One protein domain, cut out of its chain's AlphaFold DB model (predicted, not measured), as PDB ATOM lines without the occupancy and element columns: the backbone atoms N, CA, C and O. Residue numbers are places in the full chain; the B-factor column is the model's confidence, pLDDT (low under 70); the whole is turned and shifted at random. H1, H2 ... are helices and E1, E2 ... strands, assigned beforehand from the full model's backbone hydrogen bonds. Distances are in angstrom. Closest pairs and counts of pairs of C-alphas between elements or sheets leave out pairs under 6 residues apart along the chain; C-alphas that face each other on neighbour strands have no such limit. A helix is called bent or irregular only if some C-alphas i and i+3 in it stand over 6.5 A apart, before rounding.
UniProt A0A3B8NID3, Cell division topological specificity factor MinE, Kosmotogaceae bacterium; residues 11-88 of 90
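This is residues 11 to 88 of the 90 residues of the protein "Cell division topological specificity factor MinE" of Kosmotogaceae bacterium (UniProt A0A3B8NID3). A kinked helix, H2, packs along a hairpin of two strands, E1 and E2, and together they make a small body; from this body a long arm sticks out, residues 11 to 32, of which 11 to 26 are the straight helix H1. The arm makes the length of the whole, and H1 meets no part of the body. You have 78 printed residues before you, with two named helices and then two named strands along the chain, H1, H2, E1 and E2; the sheet has the order E1, E2 and is antiparallel, and the class is mixed, helices and strands. The whole is extended, with a radius of gyration of the C-alphas of 18.8 A, and its outline is flat, the C-alphas spanning 57 by 32 by 17 A.

Begin at C-alpha 11, printed at (146.275, 104.264, 152.309), where the helix H1 starts. H1 holds residues 11 to 26, Lys 11 to Val 26, and measures 23.1 A from first to last C-alpha. Read on through residues 27 to 40, a stretch of 14 residues with no named element, until you reach C-alpha 41 at (107.397, 122.106, 119.816). There the longest helix, H2, begins; it holds residues 41 to 63 and measures 30.1 A from first to last C-alpha. After it, look for the strand E1 at residues 70 to 77, 22.5 A from first to last C-alpha. The strand E2 follows at residues 80 to 87, 22.7 A long in the same sense, and its last C-alpha, that of Val 87, is at (133.470, 122.426, 114.351).

Start with H1 and you find it apart from H2, from E1 and from E2; it stands free. Go on to H2 and look near residue 48, where it has a kink of 64 degrees. H2 is irregular, with C-alphas 46 and 49 at 7.5 A from each other, and its line is a rough one. In H1, 10 of 12 pairs of O i and N i+4 are within hydrogen-bond range, and in H2 16 of 19 are. Now compare H2 with the strands: 7 pairs of C-alphas of H2 and E1 are within 8 A, the closest being those of Lys 56 and Val 70, 5.8 A apart. Between H2 and E2 there is 1 such pair, the C-alphas of Val 59 and Val 87, 7.9 A apart. E1 and E2 are a hairpin of antiparallel neighbour strands, with 160 degrees between their N-to-C directions. Look at C-alphas 72 and 85, which face each other at 4.6 A. Check the backbone as well: N 73 and O 84 are 2.9 A apart and N 84 and O 73 are 2.8 A apart, both within hydrogen-bond range.

The two C-alphas farthest apart are those of Lys 11 and Ser 46, at 58.5 A. Without the residues that stand free, the body has 56 residues and spans 33 by 24 by 16 A, with a radius of gyration of 12.3 A. The printed part has no cut. The link from H1 to H2 is long, with 14 residues; the link from H2 to E1 is short, with 6 residues, and the link from E1 to E2 is tight, with 2 residues. In the B-factor column of this predicted model you find a mean pLDDT of 76.3 over the printed part. It is under 70 in residues 11 to 15 and in residues 21 to 47, 32 residues in total, while E1 and E2 each have a mean of 87.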
ATOM      1  N   LYS A  11     147.757 104.225 152.226       54.03
ATOM      2  CA  LYS A  11     146.275 104.264 152.309       54.03
ATOM      3  C   LYS A  11     145.675 105.677 152.397       54.03
ATOM      4  O   LYS A  11     144.500 105.851 152.096       54.03
ATOM      5  N   ALA A  12     146.451 106.679 152.814       56.81
ATOM      6  CA  ALA A  12     145.966 108.057 152.937       56.81
ATOM      7  C   ALA A  12     145.913 108.782 151.579       56.81
ATOM      8  O   ALA A  12     144.987 109.550 151.332       56.81
ATOM      9  N   GLN A  13     146.862 108.491 150.679       58.69
ATOM     10  CA  GLN A  13     146.893 109.070 149.331       58.69
ATOM     11  C   GLN A  13     145.721 108.598 148.462       58.69
ATOM     12  O   GLN A  13     145.108 109.428 147.800       58.69
ATOM     13  N   SER A  14     145.336 107.315 148.527       61.88
ATOM     14  CA  SER A  14     144.269 106.791 147.658       61.88
ATOM     15  C   SER A  14     142.891 107.390 147.959       61.88
ATOM     16  O   SER A  14     142.079 107.546 147.055       61.88
ATOM     17  N   ARG A  15     142.611 107.746 149.224       68.94
ATOM     18  CA  ARG A  15     141.354 108.416 149.595       68.94
ATOM     19  C   ARG A  15     141.290 109.843 149.069       68.94
ATOM     20  O   ARG A  15     140.226 110.272 148.641       68.94
ATOM     21  N   LYS A  16     142.416 110.561 149.108       71.88
ATOM     22  CA  LYS A  16     142.503 111.919 148.572       71.88
ATOM     23  C   LYS A  16     142.330 111.902 147.054       71.88
ATOM     24  O   LYS A  16     141.504 112.631 146.538       71.88
ATOM     25  N   GLU A  17     142.995 110.973 146.375       72.94
ATOM     26  CA  GLU A  17     142.903 110.830 144.922       72.94
ATOM     27  C   GLU A  17     141.503 110.400 144.448       72.94
ATOM     28  O   GLU A  17     140.994 110.923 143.462       72.94
ATOM     29  N   ALA A  18     140.838 109.492 145.169       74.81
ATOM     30  CA  ALA A  18     139.454 109.122 144.873       74.81
ATOM     31  C   ALA A  18     138.483 110.291 145.097       74.81
ATOM     32  O   ALA A  18     137.556 110.475 144.311       74.81
ATOM     33  N   LYS A  19     138.713 111.098 146.140       75.50
ATOM     34  CA  LYS A  19     137.933 112.308 146.399       75.50
ATOM     35  C   LYS A  19     138.150 113.352 145.304       75.50
ATOM     36  O   LYS A  19     137.169 113.845 144.776       75.50
ATOM     37  N   ASP A  20     139.392 113.602 144.898       75.12
ATOM     38  CA  ASP A  20     139.721 114.570 143.846       75.12
ATOM     39  C   ASP A  20     139.117 114.159 142.484       75.12
ATOM     40  O   ASP A  20     138.657 115.011 141.724       75.12
ATOM     41  N   ARG A  21     139.041 112.849 142.188       69.38
ATOM     42  CA  ARG A  21     138.349 112.313 140.996       69.38
ATOM     43  C   ARG A  21     136.828 112.448 141.073       69.38
ATOM     44  O   ARG A  21     136.187 112.695 140.059       69.38
ATOM     45  N   LEU A  22     136.233 112.257 142.248       68.81
ATOM     46  CA  LEU A  22     134.794 112.458 142.431       68.81
ATOM     47  C   LEU A  22     134.441 113.944 142.382       68.81
ATOM     48  O   LEU A  22     133.480 114.316 141.716       68.81
ATOM     49  N   ASP A  23     135.250 114.793 143.011       69.19
ATOM     50  CA  ASP A  23     135.080 116.238 142.983       69.19
ATOM     51  C   ASP A  23     135.227 116.770 141.555       69.19
ATOM     52  O   ASP A  23     134.433 117.619 141.176       69.19
ATOM     53  N   SER A  24     136.129 116.248 140.710       67.25
ATOM     54  CA  SER A  24     136.222 116.666 139.298       67.25
ATOM     55  C   SER A  24     135.011 116.248 138.452       67.25
ATOM     56  O   SER A  24     134.584 117.005 137.579       67.25
ATOM     57  N   ILE A  25     134.403 115.094 138.742       66.75
ATOM     58  CA  ILE A  25     133.162 114.641 138.092       66.75
ATOM     59  C   ILE A  25     131.965 115.488 138.554       66.75
ATOM     60  O   ILE A  25     131.117 115.857 137.744       66.75
ATOM     61  N   VAL A  26     131.900 115.838 139.842       62.31
ATOM     62  CA  VAL A  26     130.788 116.602 140.436       62.31
ATOM     63  C   VAL A  26     130.899 118.108 140.154       62.31
ATOM     64  O   VAL A  26     129.887 118.780 139.958       62.31
ATOM     65  N   THR A  27     132.116 118.659 140.089       58.31
ATOM     66  CA  THR A  27     132.370 120.080 139.768       58.31
ATOM     67  C   THR A  27     132.331 120.395 138.278       58.31
ATOM     68  O   THR A  27     132.333 121.578 137.920       58.31
ATOM     69  N   GLY A  28     132.171 119.384 137.415       55.25
ATOM     70  CA  GLY A  28     131.624 119.521 136.067       55.25
ATOM     71  C   GLY A  28     130.168 119.988 136.128       55.25
ATOM     72  O   GLY A  28     129.250 119.255 135.775       55.25
ATOM     73  N   ARG A  29     129.955 121.199 136.660       54.25
ATOM     74  CA  ARG A  29     128.662 121.852 136.844       54.25
ATOM     75  C   ARG A  29     127.866 121.684 135.560       54.25
ATOM     76  O   ARG A  29     128.244 122.244 134.531       54.25
ATOM     77  N   ARG A  30     126.734 120.981 135.653       57.06
ATOM     78  CA  ARG A  30     125.599 121.179 134.749       57.06
ATOM     79  C   ARG A  30     125.348 122.682 134.730       57.06
ATOM     80  O   ARG A  30     124.836 123.235 135.702       57.06
ATOM     81  N   ARG A  31     125.836 123.370 133.698       54.66
ATOM     82  CA  ARG A  31     125.547 124.786 133.510       54.66
ATOM     83  C   ARG A  31     124.038 124.841 133.327       54.66
ATOM     84  O   ARG A  31     123.537 124.307 132.347       54.66
ATOM     85  N   SER A  32     123.331 125.390 134.311       51.41
ATOM     86  CA  SER A  32     121.930 125.753 134.138       51.41
ATOM     87  C   SER A  32     121.904 126.746 132.984       51.41
ATOM     88  O   SER A  32     122.431 127.851 133.116       51.41
ATOM     89  N   VAL A  33     121.447 126.296 131.817       56.41
ATOM     90  CA  VAL A  33     121.311 127.155 130.646       56.41
ATOM     91  C   VAL A  33     120.063 127.995 130.905       56.41
ATOM     92  O   VAL A  33     118.984 127.419 131.044       56.41
ATOM     93  N   PRO A  34     120.180 129.325 131.053       50.31
ATOM     94  CA  PRO A  34     119.007 130.163 131.243       50.31
ATOM     95  C   PRO A  34     118.144 130.070 129.983       50.31
ATOM     96  O   PRO A  34     118.596 130.426 128.894       50.31
ATOM     97  N   VAL A  35     116.925 129.553 130.128       54.78
ATOM     98  CA  VAL A  35     115.950 129.472 129.037       54.78
ATOM     99  C   VAL A  35     115.522 130.900 128.704       54.78
ATOM    100  O   VAL A  35     114.866 131.549 129.514       54.78
ATOM    101  N   GLN A  36     115.967 131.410 127.553       61.25
ATOM    102  CA  GLN A  36     115.655 132.772 127.107       61.25
ATOM    103  C   GLN A  36     114.263 132.854 126.480       61.25
ATOM    104  O   GLN A  36     113.565 133.837 126.704       61.25
ATOM    105  N   GLU A  37     113.830 131.818 125.756       55.50
ATOM    106  CA  GLU A  37     112.546 131.795 125.052       55.50
ATOM    107  C   GLU A  37     111.977 130.368 125.002       55.50
ATOM    108  O   GLU A  37     112.716 129.398 124.817       55.50
ATOM    109  N   VAL A  38     110.660 130.237 125.188       58.28
ATOM    110  CA  VAL A  38     109.937 128.961 125.074       58.28
ATOM    111  C   VAL A  38     109.377 128.867 123.661       58.28
ATOM    112  O   VAL A  38     108.405 129.543 123.329       58.28
ATOM    113  N   ILE A  39     110.001 128.041 122.824       60.88
ATOM    114  CA  ILE A  39     109.563 127.820 121.443       60.88
ATOM    115  C   ILE A  39     108.542 126.667 121.426       60.88
ATOM    116  O   ILE A  39     108.828 125.599 121.973       60.88
ATOM    117  N   PRO A  40     107.360 126.839 120.802       61.34
ATOM    118  CA  PRO A  40     106.405 125.755 120.585       61.34
ATOM    119  C   PRO A  40     107.033 124.560 119.850       61.34
ATOM    120  O   PRO A  40     107.670 124.729 118.810       61.34
ATOM    121  N   ALA A  41     106.806 123.342 120.352       61.47
ATOM    122  CA  ALA A  41     107.397 122.106 119.816       61.47
ATOM    123  C   ALA A  41     107.054 121.832 118.336       61.47
ATOM    124  O   ALA A  41     107.800 121.160 117.627       61.47
ATOM    125  N   GLU A  42     105.929 122.365 117.861       59.16
ATOM    126  CA  GLU A  42     105.479 122.226 116.473       59.16
ATOM    127  C   GLU A  42     106.373 122.997 115.494       59.16
ATOM    128  O   GLU A  42     106.647 122.502 114.403       59.16
ATOM    129  N   LEU A  43     106.896 124.158 115.907       61.59
ATOM    130  CA  LEU A  43     107.803 124.958 115.086       61.59
ATOM    131  C   LEU A  43     109.165 124.287 114.939       61.59
ATOM    132  O   LEU A  43     109.749 124.354 113.863       61.59
ATOM    133  N   LEU A  44     109.661 123.611 115.979       62.59
ATOM    134  CA  LEU A  44     110.936 122.885 115.929       62.59
ATOM    135  C   LEU A  44     110.905 121.787 114.862       62.59
ATOM    136  O   LEU A  44     111.738 121.792 113.961       62.59
ATOM    137  N   LYS A  45     109.882 120.929 114.869       62.78
ATOM    138  CA  LYS A  45     109.800 119.790 113.939       62.78
ATOM    139  C   LYS A  45     109.727 120.191 112.465       62.78
ATOM    140  O   LYS A  45     110.244 119.468 111.620       62.78
ATOM    141  N   SER A  46     109.086 121.314 112.140       65.12
ATOM    142  CA  SER A  46     109.020 121.808 110.758       65.12
ATOM    143  C   SER A  46     110.224 122.663 110.355       65.12
ATOM    144  O   SER A  46     110.487 122.793 109.166       65.12
ATOM    145  N   SER A  47     110.936 123.263 111.316       66.25
ATOM    146  CA  SER A  47     112.040 124.202 111.052       66.25
ATOM    147  C   SER A  47     113.431 123.626 111.305       66.25
ATOM    148  O   SER A  47     114.417 124.270 110.959       66.25
ATOM    149  N   GLU A  48     113.544 122.420 111.864       70.19
ATOM    150  CA  GLU A  48     114.821 121.781 112.198       70.19
ATOM    151  C   GLU A  48     115.814 121.811 111.030       70.19
ATOM    152  O   GLU A  48     116.976 122.170 111.210       70.19
ATOM    153  N   THR A  49     115.364 121.500 109.813       78.62
ATOM    154  CA  THR A  49     116.235 121.466 108.627       78.62
ATOM    155  C   THR A  49     116.747 122.857 108.239       78.62
ATOM    156  O   THR A  49     117.928 123.021 107.908       78.62
ATOM    157  N   ASP A  50     115.895 123.874 108.348       86.00
ATOM    158  CA  ASP A  50     116.246 125.266 108.057       86.00
ATOM    159  C   ASP A  50     117.198 125.820 109.120       86.00
ATOM    160  O   ASP A  50     118.223 126.421 108.790       86.00
ATOM    161  N   VAL A  51     116.924 125.539 110.397       85.75
ATOM    162  CA  VAL A  51     117.767 125.932 111.533       85.75
ATOM    163  C   VAL A  51     119.149 125.289 111.428       85.75
ATOM    164  O   VAL A  51     120.158 125.974 111.598       85.75
ATOM    165  N   VAL A  52     119.236 123.999 111.078       90.06
ATOM    166  CA  VAL A  52     120.528 123.331 110.832       90.06
ATOM    167  C   VAL A  52     121.310 124.040 109.741       90.06
ATOM    168  O   VAL A  52     122.502 124.296 109.915       90.06
ATOM    169  N   THR A  53     120.658 124.350 108.624       91.69
ATOM    170  CA  THR A  53     121.305 124.984 107.471       91.69
ATOM    171  C   THR A  53     121.840 126.366 107.843       91.69
ATOM    172  O   THR A  53     123.004 126.671 107.584       91.69
ATOM    173  N   GLN A  54     121.037 127.168 108.545       91.44
ATOM    174  CA  GLN A  54     121.439 128.490 109.025       91.44
ATOM    175  C   GLN A  54     122.616 128.425 110.006       91.44
ATOM    176  O   GLN A  54     123.583 129.177 109.858       91.44
ATOM    177  N   ILE A  55     122.577 127.508 110.978       92.88
ATOM    178  CA  ILE A  55     123.662 127.333 111.953       92.88
ATOM    179  C   ILE A  55     124.945 126.890 111.251       92.88
ATOM    180  O   ILE A  55     126.005 127.463 111.504       92.88
ATOM    181  N   LYS A  56     124.863 125.905 110.347       94.50
ATOM    182  CA  LYS A  56     126.028 125.434 109.587       94.50
ATOM    183  C   LYS A  56     126.650 126.555 108.768       94.50
ATOM    184  O   LYS A  56     127.854 126.763 108.892       94.50
ATOM    185  N   GLY A  57     125.850 127.302 108.010       95.44
ATOM    186  CA  GLY A  57     126.331 128.414 107.192       95.44
ATOM    187  C   GLY A  57     126.985 129.514 108.030       95.44
ATOM    188  O   GLY A  57     128.116 129.921 107.754       95.44
ATOM    189  N   TYR A  58     126.327 129.945 109.113       95.81
ATOM    190  CA  TYR A  58     126.866 130.961 110.022       95.81
ATOM    191  C   TYR A  58     128.211 130.535 110.627       95.81
ATOM    192  O   TYR A  58     129.193 131.281 110.583       95.81
ATOM    193  N   VAL A  59     128.281 129.318 111.169       95.44
ATOM    194  CA  VAL A  59     129.482 128.797 111.832       95.44
ATOM    195  C   VAL A  59     130.607 128.562 110.824       95.44
ATOM    196  O   VAL A  59     131.735 128.988 111.069       95.44
ATOM    197  N   ALA A  60     130.312 127.977 109.663       95.56
ATOM    198  CA  ALA A  60     131.280 127.781 108.588       95.56
ATOM    199  C   ALA A  60     131.898 129.113 108.133       95.56
ATOM    200  O   ALA A  60     133.122 129.263 108.091       95.56
ATOM    201  N   GLN A  61     131.064 130.130 107.898       96.25
ATOM    202  CA  GLN A  61     131.519 131.459 107.497       96.25
ATOM    203  C   GLN A  61     132.353 132.149 108.584       96.25
ATOM    204  O   GLN A  61     133.344 132.825 108.269       96.25
ATOM    205  N   ARG A  62     131.949 131.997 109.853       96.81
ATOM    206  CA  ARG A  62     132.597 132.629 111.007       96.81
ATOM    207  C   ARG A  62     133.960 132.018 111.308       96.81
ATOM    208  O   ARG A  62     134.899 132.762 111.572       96.81
ATOM    209  N   PHE A  63     134.062 130.694 111.241       94.25
ATOM    210  CA  PHE A  63     135.281 129.944 111.546       94.25
ATOM    211  C   PHE A  63     136.127 129.611 110.311       94.25
ATOM    212  O   PHE A  63     137.186 129.011 110.458       94.25
ATOM    213  N   LYS A  64     135.699 130.039 109.114       94.50
ATOM    214  CA  LYS A  64     136.388 129.804 107.833       94.50
ATOM    215  C   LYS A  64     136.650 128.320 107.566       94.50
ATOM    216  O   LYS A  64     137.692 127.950 107.039       94.50
ATOM    217  N   VAL A  65     135.669 127.490 107.903       94.50
ATOM    218  CA  VAL A  65     135.656 126.057 107.595       94.50
ATOM    219  C   VAL A  65     134.567 125.766 106.571       94.50
ATOM    220  O   VAL A  65     133.678 126.586 106.348       94.50
ATOM    221  N   LYS A  66     134.610 124.591 105.950       94.31
ATOM    222  CA  LYS A  66     133.510 124.134 105.098       94.31
ATOM    223  C   LYS A  66     132.310 123.702 105.946       94.31
ATOM    224  O   LYS A  66     132.487 123.202 107.054       94.31
ATOM    225  N   GLU A  67     131.100 123.814 105.406       92.38
ATOM    226  CA  GLU A  67     129.871 123.394 106.104       92.38
ATOM    227  C   GLU A  67     129.855 121.900 106.460       92.38
ATOM    228  O   GLU A  67     129.303 121.516 107.489       92.38
ATOM    229  N   GLU A  68     130.517 121.059 105.658       93.25
ATOM    230  CA  GLU A  68     130.706 119.627 105.935       93.25
ATOM    231  C   GLU A  68     131.473 119.359 107.243       93.25
ATOM    232  O   GLU A  68     131.258 118.335 107.895       93.25
ATOM    233  N   ASN A  69     132.298 120.314 107.681       92.88
ATOM    234  CA  ASN A  69     133.060 120.238 108.924       92.88
ATOM    235  C   ASN A  69     132.275 120.737 110.148       92.88
ATOM    236  O   ASN A  69     132.802 120.716 111.265       92.88
ATOM    237  N   VAL A  70     131.031 121.188 109.957       94.25
ATOM    238  CA  VAL A  70     130.146 121.653 111.025       94.25
ATOM    239  C   VAL A  70     129.049 120.616 111.260       94.25
ATOM    240  O   VAL A  70     128.185 120.377 110.414       94.25
ATOM    241  N   LYS A  71     129.059 119.989 112.438       94.25
ATOM    242  CA  LYS A  71     128.026 119.035 112.868       94.25
ATOM    243  C   LYS A  71     127.108 119.697 113.886       94.25
ATOM    244  O   LYS A  71     127.589 120.192 114.899       94.25
ATOM    245  N   VAL A  72     125.806 119.663 113.625       91.62
ATOM    246  CA  VAL A  72     124.758 120.196 114.508       91.62
ATOM    247  C   VAL A  72     123.928 119.024 115.020       91.62
ATOM    248  O   VAL A  72     123.547 118.157 114.234       91.62
ATOM    249  N   GLN A  73     123.691 118.977 116.326       88.62
ATOM    250  CA  GLN A  73     122.873 117.972 117.003       88.62
ATOM    251  C   GLN A  73     121.867 118.674 117.913       88.62
ATOM    252  O   GLN A  73     122.204 119.683 118.533       88.62
ATOM    253  N   PHE A  74     120.658 118.126 118.001       86.44
ATOM    254  CA  PHE A  74     119.609 118.609 118.892       86.44
ATOM    255  C   PHE A  74     119.379 117.570 119.980       86.44
ATOM    256  O   PHE A  74     119.200 116.389 119.683       86.44
ATOM    257  N   GLU A  75     119.377 118.013 121.229       84.69
ATOM    258  CA  GLU A  75     118.956 117.197 122.360       84.69
ATOM    259  C   GLU A  75     117.786 117.874 123.068       84.69
ATOM    260  O   GLU A  75     117.906 119.000 123.552       84.69
ATOM    261  N   GLU A  76     116.652 117.183 123.146       79.81
ATOM    262  CA  GLU A  76     115.491 117.646 123.901       79.81
ATOM    263  C   GLU A  76     115.599 117.200 125.361       79.81
ATOM    264  O   GLU A  76     115.737 116.014 125.662       79.81
ATOM    265  N   HIS A  77     115.498 118.152 126.285       79.44
ATOM    266  CA  HIS A  77     115.530 117.896 127.723       79.44
ATOM    267  C   HIS A  77     114.416 118.694 128.396       79.44
ATOM    268  O   HIS A  77     114.443 119.915 128.356       79.44
ATOM    269  N   ASN A  78     113.447 118.020 129.031       70.12
ATOM    270  CA  ASN A  78     112.429 118.585 129.939       70.12
ATOM    271  C   ASN A  78     112.063 120.074 129.707       70.12
ATOM    272  O   ASN A  78     112.226 120.902 130.605       70.12
ATOM    273  N   GLY A  79     111.563 120.407 128.510       74.94
ATOM    274  CA  GLY A  79     111.061 121.748 128.172       74.94
ATOM    275  C   GLY A  79     112.053 122.702 127.495       74.94
ATOM    276  O   GLY A  79     111.696 123.852 127.256       74.94
ATOM    277  N   TYR A  80     113.269 122.258 127.166       77.00
ATOM    278  CA  TYR A  80     114.224 123.017 126.355       77.00
ATOM    279  C   TYR A  80     114.945 122.127 125.337       77.00
ATOM    280  O   TYR A  80     115.035 120.908 125.492       77.00
ATOM    281  N   VAL A  81     115.480 122.762 124.293       80.56
ATOM    282  CA  VAL A  81     116.311 122.116 123.273       80.56
ATOM    283  C   VAL A  81     117.740 122.611 123.422       80.56
ATOM    284  O   VAL A  81     117.998 123.815 123.460       80.56
ATOM    285  N   VAL A  82     118.681 121.681 123.506       82.94
ATOM    286  CA  VAL A  82     120.111 121.964 123.470       82.94
ATOM    287  C   VAL A  82     120.590 121.748 122.047       82.94
ATOM    288  O   VAL A  82     120.517 120.640 121.523       82.94
ATOM    289  N   ILE A  83     121.105 122.809 121.429       87.62
ATOM    290  CA  ILE A  83     121.735 122.719 120.113       87.62
ATOM    291  C   ILE A  83     123.246 122.629 120.308       87.62
ATOM    292  O   ILE A  83     123.900 123.589 120.721       87.62
ATOM    293  N   ILE A  84     123.810 121.464 120.012       88.19
ATOM    294  CA  ILE A  84     125.242 121.189 120.115       88.19
ATOM    295  C   ILE A  84     125.856 121.358 118.728       88.19
ATOM    296  O   ILE A  84     125.522 120.626 117.799       88.19
ATOM    297  N   THR A  85     126.776 122.315 118.587       91.94
ATOM    298  CA  THR A  85     127.492 122.560 117.327       91.94
ATOM    299  C   THR A  85     128.975 122.242 117.477       91.94
ATOM    300  O   THR A  85     129.677 122.883 118.255       91.94
ATOM    301  N   ASN A  86     129.453 121.265 116.711       92.50
ATOM    302  CA  ASN A  86     130.849 120.841 116.672       92.50
ATOM    303  C   ASN A  86     131.506 121.306 115.371       92.50
ATOM    304  O   ASN A  86     130.948 121.109 114.292       92.50
ATOM    305  N   VAL A  87     132.706 121.879 115.479       94.31
ATOM    306  CA  VAL A  87     133.470 122.426 114.351       94.31
ATOM    307  C   VAL A  87     134.806 121.708 114.238       94.31
ATOM    308  O   VAL A  87     135.543 121.612 115.219       94.31
ATOM    309  N   VAL A  88     135.120 121.223 113.039       92.94
ATOM    310  CA  VAL A  88     136.385 120.552 112.730       92.94
ATOM    311  C   VAL A  88     137.251 121.459 111.846       92.94
ATOM    312  O   VAL A  88     136.820 121.896 110.784       92.94
TER     313      VAL A  88